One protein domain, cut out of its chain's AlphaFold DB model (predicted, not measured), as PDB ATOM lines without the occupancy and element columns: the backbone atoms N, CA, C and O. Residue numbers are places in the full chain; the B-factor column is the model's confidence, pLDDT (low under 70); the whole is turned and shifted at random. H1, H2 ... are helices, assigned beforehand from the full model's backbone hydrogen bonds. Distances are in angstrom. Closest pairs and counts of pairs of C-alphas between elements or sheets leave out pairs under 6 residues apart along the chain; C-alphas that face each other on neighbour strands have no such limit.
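Overview. This is residues 23 to 135 of the 321 residues of an uncharacterized protein of Mycobacterium sp. YC-RL4 (UniProt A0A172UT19). H4 runs through the middle of steeply crossed helices: H1 and H3 pack on it, H5 on its residues 84 to 92, and H2 on H3. The 113 printed residues hold five named helices, H1 to H5, and no named strand. It is all helix and compact, radius of gyration of the C-alphas 15.0 A, spans 43 by 38 by 30 A.

Arrangement. Start at H4, residues 75 to 92; it forms a hairpin with H3, residues 53 to 69, at 44 degrees, C-alphas 64 and 81 closest at 4.6 A. H1, residues 23 to 35, touches H4, C-alphas 26 and 82 closest at 4.0 A. H5, residues 107 to 121, touches H4, C-alphas 91 and 108 closest at 4.6 A. H2, residues 38 to 46, is apart from H4. Each O i to N i+4 pair is within hydrogen-bond range except in H4, 13 of 14.

Along the chain. Find C-alpha 75 at (-10.186, 37.701, 6.698); H4 runs 26.4 A to C-alpha 92 at (-30.178, 54.917, 7.487).

Size, cuts and confidence. The printed part has no cut. H4 to H5 is a long link. Residues under pLDDT 70 include 95 to 106.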
ATOM      1  N   ASN A  23     -13.128  41.132   0.546       66.81
ATOM      2  CA  ASN A  23     -12.263  42.247   0.934       66.81
ATOM      3  C   ASN A  23     -12.669  43.548   0.218       66.81
ATOM      4  O   ASN A  23     -12.631  44.621   0.814       66.81
ATOM      5  N   THR A  24     -13.139  43.457  -1.031       79.19
ATOM      6  CA  THR A  24     -13.596  44.617  -1.815       79.19
ATOM      7  C   THR A  24     -14.867  45.242  -1.229       79.19
ATOM      8  O   THR A  24     -14.943  46.466  -1.100       79.19
ATOM      9  N   GLU A  25     -15.845  44.437  -0.807       78.75
ATOM     10  CA  GLU A  25     -17.080  44.934  -0.180       78.75
ATOM     11  C   GLU A  25     -16.825  45.580   1.186       78.75
ATOM     12  O   GLU A  25     -17.325  46.678   1.460       78.75
ATOM     13  N   ALA A  26     -16.001  44.943   2.026       83.94
ATOM     14  CA  ALA A  26     -15.592  45.509   3.308       83.94
ATOM     15  C   ALA A  26     -14.844  46.837   3.112       83.94
ATOM     16  O   ALA A  26     -15.125  47.814   3.813       83.94
ATOM     17  N   ARG A  27     -13.964  46.920   2.101       89.19
ATOM     18  CA  ARG A  27     -13.287  48.167   1.711       89.19
ATOM     19  C   ARG A  27     -14.289  49.250   1.329       89.19
ATOM     20  O   ARG A  27     -14.226  50.349   1.865       89.19
ATOM     21  N   ALA A  28     -15.261  48.930   0.477       87.62
ATOM     22  CA  ALA A  28     -16.283  49.879   0.044       87.62
ATOM     23  C   ALA A  28     -17.179  50.357   1.203       87.62
ATOM     24  O   ALA A  28     -17.632  51.504   1.218       87.62
ATOM     25  N   ALA A  29     -17.465  49.499   2.187       85.62
ATOM     26  CA  ALA A  29     -18.160  49.896   3.412       85.62
ATOM     27  C   ALA A  29     -17.307  50.856   4.259       85.62
ATOM     28  O   ALA A  29     -17.807  51.901   4.685       85.62
ATOM     29  N   ALA A  30     -16.018  50.553   4.438       91.69
ATOM     30  CA  ALA A  30     -15.083  51.422   5.144       91.69
ATOM     31  C   ALA A  30     -14.904  52.775   4.442       91.69
ATOM     32  O   ALA A  30     -14.945  53.802   5.112       91.69
ATOM     33  N   ASP A  31     -14.776  52.805   3.116       92.56
ATOM     34  CA  ASP A  31     -14.622  54.040   2.340       92.56
ATOM     35  C   ASP A  31     -15.858  54.939   2.466       92.56
ATOM     36  O   ASP A  31     -15.738  56.137   2.740       92.56
ATOM     37  N   ARG A  32     -17.066  54.362   2.355       91.62
ATOM     38  CA  ARG A  32     -18.332  55.086   2.572       91.62
ATOM     39  C   ARG A  32     -18.421  55.659   3.986       91.62
ATOM     40  O   ARG A  32     -18.765  56.828   4.151       91.62
ATOM     41  N   TYR A  33     -18.086  54.859   4.997       94.44
ATOM     42  CA  TYR A  33     -18.072  55.309   6.388       94.44
ATOM     43  C   TYR A  33     -17.031  56.413   6.629       94.44
ATOM     44  O   TYR A  33     -17.331  57.433   7.255       94.44
ATOM     45  N   GLY A  34     -15.828  56.235   6.082       92.81
ATOM     46  CA  GLY A  34     -14.708  57.165   6.184       92.81
ATOM     47  C   GLY A  34     -15.004  58.532   5.571       92.81
ATOM     48  O   GLY A  34     -14.606  59.544   6.148       92.81
ATOM     49  N   ALA A  35     -15.723  58.564   4.446       91.62
ATOM     50  CA  ALA A  35     -16.139  59.788   3.762       91.62
ATOM     51  C   ALA A  35     -17.345  60.493   4.415       91.62
ATOM     52  O   ALA A  35     -17.556  61.680   4.173       91.62
ATOM     53  N   GLY A  36     -18.139  59.772   5.211       90.38
ATOM     54  CA  GLY A  36     -19.356  60.279   5.844       90.38
ATOM     55  C   GLY A  36     -19.229  60.421   7.360       90.38
ATOM     56  O   GLY A  36     -18.807  61.451   7.880       90.38
ATOM     57  N   ASN A  37     -19.657  59.385   8.081       90.38
ATOM     58  CA  ASN A  37     -19.933  59.438   9.519       90.38
ATOM     59  C   ASN A  37     -18.688  59.375  10.421       90.38
ATOM     60  O   ASN A  37     -18.791  59.753  11.588       90.38
ATOM     61  N   ARG A  38     -17.518  58.947   9.918       96.75
ATOM     62  CA  ARG A  38     -16.312  58.724  10.745       96.75
ATOM     63  C   ARG A  38     -15.929  59.933  11.599       96.75
ATOM     64  O   ARG A  38     -15.744  59.792  12.801       96.75
ATOM     65  N   ALA A  39     -15.832  61.122  11.004       96.69
ATOM     66  CA  ALA A  39     -15.402  62.319  11.732       96.69
ATOM     67  C   ALA A  39     -16.399  62.732  12.833       96.69
ATOM     68  O   ALA A  39     -15.996  63.181  13.906       96.69
ATOM     69  N   ALA A  40     -17.700  62.552  12.583       96.25
ATOM     70  CA  ALA A  40     -18.742  62.823  13.570       96.25
ATOM     71  C   ALA A  40     -18.699  61.813  14.726       96.25
ATOM     72  O   ALA A  40     -18.817  62.207  15.885       96.25
ATOM     73  N   ASP A  41     -18.466  60.535  14.424       97.75
ATOM     74  CA  ASP A  41     -18.304  59.485  15.430       97.75
ATOM     75  C   ASP A  41     -17.044  59.695  16.279       97.75
ATOM     76  O   ASP A  41     -17.105  59.561  17.501       97.75
ATOM     77  N   GLU A  42     -15.918  60.091  15.674       97.81
ATOM     78  CA  GLU A  42     -14.689  60.450  16.399       97.81
ATOM     79  C   GLU A  42     -14.929  61.623  17.348       97.81
ATOM     80  O   GLU A  42     -14.528  61.574  18.513       97.81
ATOM     81  N   ALA A  43     -15.613  62.671  16.885       97.50
ATOM     82  CA  ALA A  43     -15.959  63.810  17.728       97.50
ATOM     83  C   ALA A  43     -16.903  63.406  18.874       97.50
ATOM     84  O   ALA A  43     -16.715  63.842  20.011       97.50
ATOM     85  N   LEU A  44     -17.890  62.549  18.599       97.25
ATOM     86  CA  LEU A  44     -18.848  62.065  19.590       97.25
ATOM     87  C   LEU A  44     -18.167  61.213  20.669       97.25
ATOM     88  O   LEU A  44     -18.385  61.454  21.858       97.25
ATOM     89  N   VAL A  45     -17.318  60.261  20.282       97.06
ATOM     90  CA  VAL A  45     -16.584  59.391  21.217       97.06
ATOM     91  C   VAL A  45     -15.621  60.195  22.092       97.06
ATOM     92  O   VAL A  45     -15.543  59.945  23.292       97.06
ATOM     93  N   ASN A  46     -14.949  61.197  21.524       96.50
ATOM     94  CA  ASN A  46     -14.007  62.052  22.255       96.50
ATOM     95  C   ASN A  46     -14.680  63.180  23.058       96.50
ATOM     96  O   ASN A  46     -14.010  63.894  23.805       96.50
ATOM     97  N   SER A  47     -15.992  63.378  22.910       95.88
ATOM     98  CA  SER A  47     -16.718  64.403  23.661       95.88
ATOM     99  C   SER A  47     -16.829  64.045  25.149       95.88
ATOM    100  O   SER A  47     -16.956  62.876  25.525       95.88
ATOM    101  N   ALA A  48     -16.843  65.063  26.014       94.19
ATOM    102  CA  ALA A  48     -17.081  64.888  27.445       94.19
ATOM    103  C   ALA A  48     -18.505  64.358  27.742       94.19
ATOM    104  O   ALA A  48     -19.385  64.342  26.878       94.19
ATOM    105  N   GLY A  49     -18.743  63.923  28.981       90.69
ATOM    106  CA  GLY A  49     -20.048  63.439  29.443       90.69
ATOM    107  C   GLY A  49     -20.180  61.910  29.467       90.69
ATOM    108  O   GLY A  49     -19.233  61.204  29.114       90.69
ATOM    109  N   PRO A  50     -21.341  61.393  29.908       93.50
ATOM    110  CA  PRO A  50     -21.542  59.969  30.148       93.50
ATOM    111  C   PRO A  50     -21.429  59.139  28.866       93.50
ATOM    112  O   PRO A  50     -21.601  59.641  27.752       93.50
ATOM    113  N   TRP A  51     -21.155  57.849  29.042       91.81
ATOM    114  CA  TRP A  51     -21.117  56.884  27.952       91.81
ATOM    115  C   TRP A  51     -22.546  56.482  27.568       91.81
ATOM    116  O   TRP A  51     -23.188  55.697  28.262       91.81
ATOM    117  N   THR A  52     -23.075  57.090  26.504       92.06
ATOM    118  CA  THR A  52     -24.430  56.814  26.000       92.06
ATOM    119  C   THR A  52     -24.436  55.630  25.026       92.06
ATOM    120  O   THR A  52     -23.385  55.303  24.465       92.06
ATOM    121  N   PRO A  53     -25.601  55.008  24.753       86.62
ATOM    122  CA  PRO A  53     -25.725  53.997  23.699       86.62
ATOM    123  C   PRO A  53     -25.192  54.475  22.341       86.62
ATOM    124  O   PRO A  53     -24.507  53.729  21.643       86.62
ATOM    125  N   GLU A  54     -25.416  55.743  21.992       89.94
ATOM    126  CA  GLU A  54     -24.904  56.352  20.762       89.94
ATOM    127  C   GLU A  54     -23.372  56.448  20.753       89.94
ATOM    128  O   GLU A  54     -22.766  56.173  19.715       89.94
ATOM    129  N   LYS A  55     -22.729  56.772  21.889       94.62
ATOM    130  CA  LYS A  55     -21.258  56.747  22.010       94.62
ATOM    131  C   LYS A  55     -20.711  55.328  21.863       94.62
ATOM    132  O   LYS A  55     -19.735  55.139  21.141       94.62
ATOM    133  N   THR A  56     -21.357  54.331  22.472       91.38
ATOM    134  CA  THR A  56     -20.996  52.914  22.287       91.38
ATOM    135  C   THR A  56     -21.079  52.511  20.818       91.38
ATOM    136  O   THR A  56     -20.135  51.938  20.279       91.38
ATOM    137  N   ALA A  57     -22.181  52.849  20.144       91.25
ATOM    138  CA  ALA A  57     -22.379  52.518  18.737       91.25
ATOM    139  C   ALA A  57     -21.361  53.228  17.826       91.25
ATOM    140  O   ALA A  57     -20.870  52.623  16.875       91.25
ATOM    141  N   ALA A  58     -21.018  54.488  18.112       96.19
ATOM    142  CA  ALA A  58     -19.971  55.223  17.402       96.19
ATOM    143  C   ALA A  58     -18.588  54.584  17.596       96.19
ATOM    144  O   ALA A  58     -17.881  54.343  16.620       96.19
ATOM    145  N   ALA A  59     -18.231  54.222  18.831       96.69
ATOM    146  CA  ALA A  59     -16.977  53.531  19.121       96.69
ATOM    147  C   ALA A  59     -16.880  52.172  18.405       96.69
ATOM    148  O   ALA A  59     -15.821  51.833  17.878       96.69
ATOM    149  N   ALA A  60     -17.983  51.420  18.323       95.06
ATOM    150  CA  ALA A  60     -18.037  50.159  17.584       95.06
ATOM    151  C   ALA A  60     -17.772  50.352  16.081       95.06
ATOM    152  O   ALA A  60     -16.961  49.625  15.510       95.06
ATOM    153  N   ARG A  61     -18.370  51.372  15.450       97.19
ATOM    154  CA  ARG A  61     -18.114  51.682  14.031       97.19
ATOM    155  C   ARG A  61     -16.670  52.112  13.777       97.19
ATOM    156  O   ARG A  61     -16.071  51.679  12.796       97.19
ATOM    157  N   LEU A  62     -16.082  52.908  14.672       98.38
ATOM    158  CA  LEU A  62     -14.669  53.287  14.577       98.38
ATOM    159  C   LEU A  62     -13.738  52.081  14.709       98.38
ATOM    160  O   LEU A  62     -12.775  51.971  13.950       98.38
ATOM    161  N   ARG A  63     -14.040  51.157  15.630       97.44
ATOM    162  CA  ARG A  63     -13.329  49.879  15.744       97.44
ATOM    163  C   ARG A  63     -13.425  49.089  14.442       97.44
ATOM    164  O   ARG A  63     -12.399  48.652  13.942       97.44
ATOM    165  N   ASP A  64     -14.618  48.939  13.876       97.12
ATOM    166  CA  ASP A  64     -14.823  48.169  12.644       97.12
ATOM    167  C   ASP A  64     -14.080  48.792  11.452       97.12
ATOM    168  O   ASP A  64     -13.402  48.095  10.697       97.12
ATOM    169  N   PHE A  65     -14.104  50.122  11.335       97.56
ATOM    170  CA  PHE A  65     -13.296  50.847  10.357       97.56
ATOM    171  C   PHE A  65     -11.791  50.612  10.554       97.56
ATOM    172  O   PHE A  65     -11.060  50.437   9.575       97.56
ATOM    173  N   ALA A  66     -11.313  50.587  11.801       97.44
ATOM    174  CA  ALA A  66      -9.919  50.284  12.109       97.44
ATOM    175  C   ALA A  66      -9.554  48.831  11.762       97.44
ATOM    176  O   ALA A  66      -8.500  48.613  11.168       97.44
ATOM    177  N   THR A  67     -10.428  47.860  12.052       96.38
ATOM    178  CA  THR A  67     -10.242  46.441  11.698       96.38
ATOM    179  C   THR A  67     -10.068  46.264  10.192       96.38
ATOM    180  O   THR A  67      -9.088  45.663   9.764       96.38
ATOM    181  N   ILE A  68     -10.940  46.861   9.372       93.69
ATOM    182  CA  ILE A  68     -10.867  46.754   7.900       93.69
ATOM    183  C   ILE A  68      -9.572  47.366   7.337       93.69
ATOM    184  O   ILE A  68      -9.033  46.922   6.320       93.69
ATOM    185  N   ASN A  69      -9.046  48.403   7.993       93.38
ATOM    186  CA  ASN A  69      -7.808  49.064   7.582       93.38
ATOM    187  C   ASN A  69      -6.541  48.443   8.190       93.38
ATOM    188  O   ASN A  69      -5.432  48.808   7.785       93.38
ATOM    189  N   ASN A  70      -6.678  47.495   9.118       92.88
ATOM    190  CA  ASN A  70      -5.555  46.799   9.723       92.88
ATOM    191  C   ASN A  70      -5.034  45.698   8.789       92.88
ATOM    192  O   ASN A  70      -5.729  44.740   8.471       92.88
ATOM    193  N   ARG A  71      -3.761  45.800   8.390       89.19
ATOM    194  CA  ARG A  71      -3.114  44.826   7.493       89.19
ATOM    195  C   ARG A  71      -2.906  43.446   8.114       89.19
ATOM    196  O   ARG A  71      -2.586  42.517   7.382       89.19
ATOM    197  N   THR A  72      -3.015  43.328   9.435       91.31
ATOM    198  CA  THR A  72      -2.839  42.060  10.152       91.31
ATOM    199  C   THR A  72      -4.154  41.471  10.654       91.31
ATOM    200  O   THR A  72      -4.105  40.465  11.354       91.31
ATOM    201  N   ALA A  73      -5.299  42.104  10.371       90.25
ATOM    202  CA  ALA A  73      -6.600  41.549  10.734       90.25
ATOM    203  C   ALA A  73      -6.879  40.272   9.927       90.25
ATOM    204  O   ALA A  73      -6.457  40.149   8.772       90.25
ATOM    205  N   GLY A  74      -7.582  39.323  10.544       88.94
ATOM    206  CA  GLY A  74      -8.043  38.113   9.870       88.94
ATOM    207  C   GLY A  74      -9.077  38.426   8.785       88.94
ATOM    208  O   GLY A  74      -9.771  39.440   8.850       88.94
ATOM    209  N   VAL A  75      -9.208  37.540   7.793       88.81
ATOM    210  CA  VAL A  75     -10.186  37.701   6.698       88.81
ATOM    211  C   VAL A  75     -11.612  37.823   7.249       88.81
ATOM    212  O   VAL A  75     -12.322  38.766   6.902       88.81
ATOM    213  N   ASP A  76     -11.983  36.943   8.179       86.38
ATOM    214  CA  ASP A  76     -13.309  36.943   8.808       86.38
ATOM    215  C   ASP A  76     -13.558  38.209   9.642       86.38
ATOM    216  O   ASP A  76     -14.644  38.783   9.600       86.38
ATOM    217  N   GLU A  77     -12.544  38.705  10.358       90.69
ATOM    218  CA  GLU A  77     -12.648  39.943  11.145       90.69
ATOM    219  C   GLU A  77     -12.937  41.146  10.236       90.69
ATOM    220  O   GLU A  77     -13.799  41.978  10.534       90.69
ATOM    221  N   VAL A  78     -12.245  41.224   9.092       90.00
ATOM    222  CA  VAL A  78     -12.466  42.257   8.070       90.00
ATOM    223  C   VAL A  78     -13.864  42.126   7.466       90.00
ATOM    224  O   VAL A  78     -14.563  43.132   7.319       90.00
ATOM    225  N   GLN A  79     -14.298  40.904   7.157       88.81
ATOM    226  CA  GLN A  79     -15.623  40.636   6.608       88.81
ATOM    227  C   GLN A  79     -16.734  41.063   7.575       88.81
ATOM    228  O   GLN A  79     -17.627  41.821   7.189       88.81
ATOM    229  N   TYR A  80     -16.686  40.623   8.833       92.62
ATOM    230  CA  TYR A  80     -17.716  40.941   9.824       92.62
ATOM    231  C   TYR A  80     -17.745  42.430  10.168       92.62
ATOM    232  O   TYR A  80     -18.826  43.015  10.263       92.62
ATOM    233  N   ALA A  81     -16.585  43.082  10.268       92.75
ATOM    234  CA  ALA A  81     -16.512  44.533  10.412       92.75
ATOM    235  C   ALA A  81     -17.156  45.261   9.217       92.75
ATOM    236  O   ALA A  81     -17.934  46.200   9.405       92.75
ATOM    237  N   GLY A  82     -16.894  44.797   7.991       90.94
ATOM    238  CA  GLY A  82     -17.510  45.330   6.774       90.94
ATOM    239  C   GLY A  82     -19.035  45.212   6.788       90.94
ATOM    240  O   GLY A  82     -19.734  46.180   6.482       90.94
ATOM    241  N   GLN A  83     -19.556  44.058   7.212       91.00
ATOM    242  CA  GLN A  83     -20.996  43.815   7.326       91.00
ATOM    243  C   GLN A  83     -21.662  44.752   8.333       91.00
ATOM    244  O   GLN A  83     -22.677  45.357   7.999       91.00
ATOM    245  N   ARG A  84     -21.075  44.952   9.519       94.62
ATOM    246  CA  ARG A  84     -21.623  45.867  10.536       94.62
ATOM    247  C   ARG A  84     -21.658  47.321  10.069       94.62
ATOM    248  O   ARG A  84     -22.655  48.014  10.279       94.62
ATOM    249  N   LEU A  85     -20.604  47.785   9.390       91.69
ATOM    250  CA  LEU A  85     -20.596  49.123   8.783       91.69
ATOM    251  C   LEU A  85     -21.648  49.252   7.679       91.69
ATOM    252  O   LEU A  85     -22.328  50.278   7.587       91.69
ATOM    253  N   ASN A  86     -21.809  48.217   6.855       89.81
ATOM    254  CA  ASN A  86     -22.824  48.203   5.811       89.81
ATOM    255  C   ASN A  86     -24.247  48.163   6.390       89.81
ATOM    256  O   ASN A  86     -25.104  48.897   5.904       89.81
ATOM    257  N   ASP A  87     -24.495  47.391   7.450       86.00
ATOM    258  CA  ASP A  87     -25.775  47.364   8.164       86.00
ATOM    259  C   ASP A  87     -26.098  48.750   8.742       86.00
ATOM    260  O   ASP A  87     -27.207  49.259   8.570       86.00
ATOM    261  N   HIS A  88     -25.119  49.442   9.335       91.44
ATOM    262  CA  HIS A  88     -25.303  50.828   9.775       91.44
ATOM    263  C   HIS A  88     -25.717  51.754   8.630       91.44
ATOM    264  O   HIS A  88     -26.727  52.452   8.741       91.44
ATOM    265  N   PHE A  89     -24.981  51.728   7.521       87.69
ATOM    266  CA  PHE A  89     -25.304  52.530   6.344       87.69
ATOM    267  C   PHE A  89     -26.711  52.215   5.807       87.69
ATOM    268  O   PHE A  89     -27.524  53.119   5.606       87.69
ATOM    269  N   MET A  90     -27.036  50.931   5.631       84.81
ATOM    270  CA  MET A  90     -28.329  50.491   5.107       84.81
ATOM    271  C   MET A  90     -29.492  50.822   6.040       84.81
ATOM    272  O   MET A  90     -30.570  51.166   5.558       84.81
ATOM    273  N   SER A  91     -29.278  50.801   7.358       82.94
ATOM    274  CA  SER A  91     -30.298  51.158   8.352       82.94
ATOM    275  C   SER A  91     -30.777  52.612   8.245       82.94
ATOM    276  O   SER A  91     -31.906  52.922   8.636       82.94
ATOM    277  N   GLN A  92     -29.934  53.485   7.683       83.56
ATOM    278  CA  GLN A  92     -30.178  54.917   7.487       83.56
ATOM    279  C   GLN A  92     -30.532  55.270   6.040       83.56
ATOM    280  O   GLN A  92     -30.903  56.413   5.753       83.56
ATOM    281  N   PHE A  93     -30.416  54.313   5.114       79.88
ATOM    282  CA  PHE A  93     -30.647  54.556   3.697       79.88
ATOM    283  C   PHE A  93     -32.033  55.162   3.479       79.88
ATOM    284  O   PHE A  93     -33.035  54.636   3.960       79.88
ATOM    285  N   SER A  94     -32.118  56.243   2.710       77.62
ATOM    286  CA  SER A  94     -33.377  56.913   2.386       77.62
ATOM    287  C   SER A  94     -33.693  56.716   0.907       77.62
ATOM    288  O   SER A  94     -32.897  57.072   0.045       77.62
ATOM    289  N   GLY A  95     -34.848  56.120   0.613       69.19
ATOM    290  CA  GLY A  95     -35.262  55.789  -0.751       69.19
ATOM    291  C   GLY A  95     -36.014  54.457  -0.837       69.19
ATOM    292  O   GLY A  95     -36.044  53.702   0.143       69.19
ATOM    293  N   PRO A  96     -36.651  54.165  -1.985       68.81
ATOM    294  CA  PRO A  96     -37.309  52.886  -2.203       68.81
ATOM    295  C   PRO A  96     -36.271  51.761  -2.236       68.81
ATOM    296  O   PRO A  96     -35.219  51.895  -2.861       68.81
ATOM    297  N   LEU A  97     -36.584  50.652  -1.572       68.44
ATOM    298  CA  LEU A  97     -35.777  49.438  -1.577       68.44
ATOM    299  C   LEU A  97     -36.647  48.250  -2.002       68.44
ATOM    300  O   LEU A  97     -37.832  48.209  -1.648       68.44
ATOM    301  N   PRO A  98     -36.092  47.294  -2.766       64.00
ATOM    302  CA  PRO A  98     -36.798  46.062  -3.076       64.00
ATOM    303  C   PRO A  98     -37.077  45.287  -1.786       64.00
ATOM    304  O   PRO A  98     -36.265  45.278  -0.857       64.00
ATOM    305  N   LYS A  99     -38.244  44.644  -1.737       63.53
ATOM    306  CA  LYS A  99     -38.588  43.733  -0.648       63.53
ATOM    307  C   LYS A  99     -37.963  42.370  -0.896       63.53
ATOM    308  O   LYS A  99     -37.964  41.882  -2.023       63.53
ATOM    309  N   ASP A 100     -37.501  41.752   0.174       63.97
ATOM    310  CA  ASP A 100     -37.104  40.358   0.204       63.97
ATOM    311  C   ASP A 100     -38.327  39.461  -0.007       63.97
ATOM    312  O   ASP A 100     -39.351  39.613   0.663       63.97
ATOM    313  N   THR A 101     -38.241  38.531  -0.950       61.81
ATOM    314  CA  THR A 101     -39.340  37.625  -1.301       61.81
ATOM    315  C   THR A 101     -39.401  36.372  -0.441       61.81
ATOM    316  O   THR A 101     -40.431  35.698  -0.444       61.81
ATOM    317  N   VAL A 102     -38.330  36.065   0.295       59.62
ATOM    318  CA  VAL A 102     -38.220  34.880   1.148       59.62
ATOM    319  C   VAL A 102     -38.661  35.223   2.564       59.62
ATOM    320  O   VAL A 102     -39.676  34.725   3.035       59.62
ATOM    321  N   ILE A 103     -37.924  36.110   3.230       58.78
ATOM    322  CA  ILE A 103     -38.158  36.464   4.642       58.78
ATOM    323  C   ILE A 103     -38.996  37.745   4.793       58.78
ATOM    324  O   ILE A 103     -39.446  38.086   5.886       58.78
ATOM    325  N   GLY A 104     -39.270  38.452   3.693       58.66
ATOM    326  CA  GLY A 104     -39.972  39.734   3.724       58.66
ATOM    327  C   GLY A 104     -39.091  40.904   4.179       58.66
ATOM    328  O   GLY A 104     -37.921  40.743   4.522       58.66
ATOM    329  N   GLY A 105     -39.699  42.095   4.249       62.00
ATOM    330  CA  GLY A 105     -39.009  43.331   4.648       62.00
ATOM    331  C   GLY A 105     -38.091  43.850   3.545       62.00
ATOM    332  O   GLY A 105     -37.899  43.189   2.532       62.00
ATOM    333  N   ASP A 106     -37.573  45.064   3.692       68.88
ATOM    334  CA  ASP A 106     -36.558  45.592   2.778       68.88
ATOM    335  C   ASP A 106     -35.161  45.539   3.421       68.88
ATOM    336  O   ASP A 106     -35.006  45.229   4.608       68.88
ATOM    337  N   ALA A 107     -34.125  45.840   2.635       73.12
ATOM    338  CA  ALA A 107     -32.744  45.804   3.116       73.12
ATOM    339  C   ALA A 107     -32.480  46.767   4.294       73.12
ATOM    340  O   ALA A 107     -31.613  46.486   5.121       73.12
ATOM    341  N   ARG A 108     -33.241  47.866   4.418       78.56
ATOM    342  CA  ARG A 108     -33.142  48.795   5.554       78.56
ATOM    343  C   ARG A 108     -33.716  48.148   6.807       78.56
ATOM    344  O   ARG A 108     -33.055  48.142   7.840       78.56
ATOM    345  N   THR A 109     -34.922  47.598   6.722       67.81
ATOM    346  CA  THR A 109     -35.593  46.944   7.848       67.81
ATOM    347  C   THR A 109     -34.786  45.744   8.357       67.81
ATOM    348  O   THR A 109     -34.595  45.606   9.566       67.81
ATOM    349  N   ARG A 110     -34.208  44.945   7.448       77.94
ATOM    350  CA  ARG A 110     -33.257  43.876   7.796       77.94
ATOM    351  C   ARG A 110     -32.042  44.417   8.551       77.94
ATOM    352  O   ARG A 110     -31.730  43.923   9.630       77.94
ATOM    353  N   ALA A 111     -31.380  45.440   8.014       79.12
ATOM    354  CA  ALA A 111     -30.191  46.019   8.633       79.12
ATOM    355  C   ALA A 111     -30.477  46.597  10.031       79.12
ATOM    356  O   ALA A 111     -29.706  46.390  10.964       79.12
ATOM    357  N   GLN A 112     -31.623  47.261  10.211       79.56
ATOM    358  CA  GLN A 112     -32.051  47.763  11.519       79.56
ATOM    359  C   GLN A 112     -32.253  46.628  12.534       79.56
ATOM    360  O   GLN A 112     -31.816  46.756  13.677       79.56
ATOM    361  N   ALA A 113     -32.865  45.508  12.133       72.81
ATOM    362  CA  ALA A 113     -33.015  44.366  13.031       72.81
ATOM    363  C   ALA A 113     -31.692  43.674  13.347       72.81
ATOM    364  O   ALA A 113     -31.479  43.314  14.502       72.81
ATOM    365  N   ARG A 114     -30.793  43.525  12.366       82.25
ATOM    366  CA  ARG A 114     -29.449  42.981  12.604       82.25
ATOM    367  C   ARG A 114     -28.703  43.803  13.652       82.25
ATOM    368  O   ARG A 114     -28.192  43.226  14.603       82.25
ATOM    369  N   LEU A 115     -28.732  45.134  13.555       83.25
ATOM    370  CA  LEU A 115     -28.103  46.020  14.545       83.25
ATOM    371  C   LEU A 115     -28.732  45.902  15.941       83.25
ATOM    372  O   LEU A 115     -28.009  45.882  16.935       83.25
ATOM    373  N   GLN A 116     -30.061  45.817  16.038       78.56
ATOM    374  CA  GLN A 116     -30.731  45.643  17.332       78.56
ATOM    375  C   GLN A 116     -30.438  44.272  17.945       78.56
ATOM    376  O   GLN A 116     -30.108  44.178  19.124       78.56
ATOM    377  N   MET A 117     -30.509  43.206  17.149       75.00
ATOM    378  CA  MET A 117     -30.206  41.859  17.619       75.00
ATOM    379  C   MET A 117     -28.734  41.729  18.010       75.00
ATOM    380  O   MET A 117     -28.415  41.115  19.019       75.00
ATOM    381  N   GLN A 118     -27.834  42.370  17.273       83.31
ATOM    382  CA  GLN A 118     -26.431  42.446  17.643       83.31
ATOM    383  C   GLN A 118     -26.234  43.071  19.031       83.31
ATOM    384  O   GLN A 118     -25.528  42.500  19.856       83.31
ATOM    385  N   GLN A 119     -26.916  44.179  19.334       81.56
ATOM    386  CA  GLN A 119     -26.878  44.779  20.674       81.56
ATOM    387  C   GLN A 119     -27.410  43.830  21.756       81.56
ATOM    388  O   GLN A 119     -26.877  43.802  22.862       81.56
ATOM    389  N   VAL A 120     -28.446  43.048  21.443       75.06
ATOM    390  CA  VAL A 120     -29.002  42.034  22.351       75.06
ATOM    391  C   VAL A 120     -27.988  40.918  22.621       75.06
ATOM    392  O   VAL A 120     -27.800  40.540  23.773       75.06
ATOM    393  N   LEU A 121     -27.308  40.420  21.587       76.94
ATOM    394  CA  LEU A 121     -26.334  39.324  21.671       76.94
ATOM    395  C   LEU A 121     -25.020  39.725  22.353       76.94
ATOM    396  O   LEU A 121     -24.420  38.929  23.075       76.94
ATOM    397  N   GLU A 122     -24.585  40.965  22.148       82.19
ATOM    398  CA  GLU A 122     -23.419  41.559  22.811       82.19
ATOM    399  C   GLU A 122     -23.731  42.029  24.245       82.19
ATOM    400  O   GLU A 122     -22.845  42.502  24.958       82.19
ATOM    401  N   SER A 123     -24.985  41.909  24.690       71.38
ATOM    402  CA  SER A 123     -25.429  42.325  26.016       71.38
ATOM    403  C   SER A 123     -25.660  41.130  26.933       71.38
ATOM    404  O   SER A 123     -26.343  40.168  26.593       71.38
ATOM    405  N   GLN A 124     -25.178  41.237  28.172       68.00
ATOM    406  CA  GLN A 124     -25.507  40.267  29.221       68.00
ATOM    407  C   GLN A 124     -26.954  40.411  29.721       68.00
ATOM    408  O   GLN A 124     -27.465  39.528  30.404       68.00
ATOM    409  N   ALA A 125     -27.625  41.525  29.405       59.59
ATOM    410  CA  ALA A 125     -28.936  41.853  29.962       59.59
ATOM    411  C   ALA A 125     -30.049  40.898  29.502       59.59
ATOM    412  O   ALA A 125     -31.052  40.765  30.198       59.59
ATOM    413  N   TYR A 126     -29.880  40.244  28.351       50.84
ATOM    414  CA  TYR A 126     -30.909  39.391  27.748       50.84
ATOM    415  C   TYR A 126     -30.661  37.893  27.951       50.84
ATOM    416  O   TYR A 126     -31.603  37.107  27.895       50.84
ATOM    417  N   PHE A 127     -29.420  37.493  28.242       57.78
ATOM    418  CA  PHE A 127     -29.043  36.099  28.469       57.78
ATOM    419  C   PHE A 127     -28.241  35.979  29.766       57.78
ATOM    420  O   PHE A 127     -27.018  35.886  29.743       57.78
ATOM    421  N   ALA A 128     -28.936  35.970  30.908       57.56
ATOM    422  CA  ALA A 128     -28.301  35.939  32.231       57.56
ATOM    423  C   ALA A 128     -27.337  34.748  32.425       57.56
ATOM    424  O   ALA A 128     -26.319  34.885  33.102       57.56
ATOM    425  N   ASP A 129     -27.626  33.615  31.776       63.66
ATOM    426  CA  ASP A 129     -26.869  32.364  31.906       63.66
ATOM    427  C   ASP A 129     -25.792  32.169  30.823       63.66
ATOM    428  O   ASP A 129     -25.184  31.098  30.738       63.66
ATOM    429  N   ARG A 130     -25.554  33.163  29.955       61.38
ATOM    430  CA  ARG A 130     -24.543  33.080  28.888       61.38
ATOM    431  C   ARG A 130     -23.636  34.313  28.897       61.38
ATOM    432  O   ARG A 130     -24.116  35.424  29.111       61.38
ATOM    433  N   PRO A 131     -22.319  34.149  28.666       73.19
ATOM    434  CA  PRO A 131     -21.448  35.300  28.489       73.19
ATOM    435  C   PRO A 131     -21.892  36.105  27.253       73.19
ATOM    436  O   PRO A 131     -22.332  35.495  26.272       73.19
ATOM    437  N   PRO A 132     -21.766  37.445  27.272       77.62
ATOM    438  CA  PRO A 132     -22.009  38.265  26.093       77.62
ATOM    439  C   PRO A 132     -21.154  37.807  24.917       77.62
ATOM    440  O   PRO A 132     -19.980  37.467  25.092       77.62
ATOM    441  N   MET A 133     -21.731  37.818  23.719       84.06
ATOM    442  CA  MET A 133     -20.982  37.492  22.512       84.06
ATOM    443  C   MET A 133     -20.024  38.619  22.149       84.06
ATOM    444  O   MET A 133     -20.304  39.797  22.378       84.06
ATOM    445  N   THR A 134     -18.900  38.265  21.529       90.44
ATOM    446  CA  THR A 134     -18.104  39.268  20.820       90.44
ATOM    447  C   THR A 134     -18.877  39.769  19.592       90.44
ATOM    448  O   THR A 134     -19.737  39.058  19.067       90.44
ATOM    449  N   PRO A 135     -18.555  40.962  19.072       91.25
ATOM    450  CA  PRO A 135     -19.200  41.484  17.871       91.25
ATOM    451  C   PRO A 135     -19.106  40.557  16.664       91.25
ATOM    452  O   PRO A 135     -20.071  40.415  15.915       91.25
TER     453      PRO A 135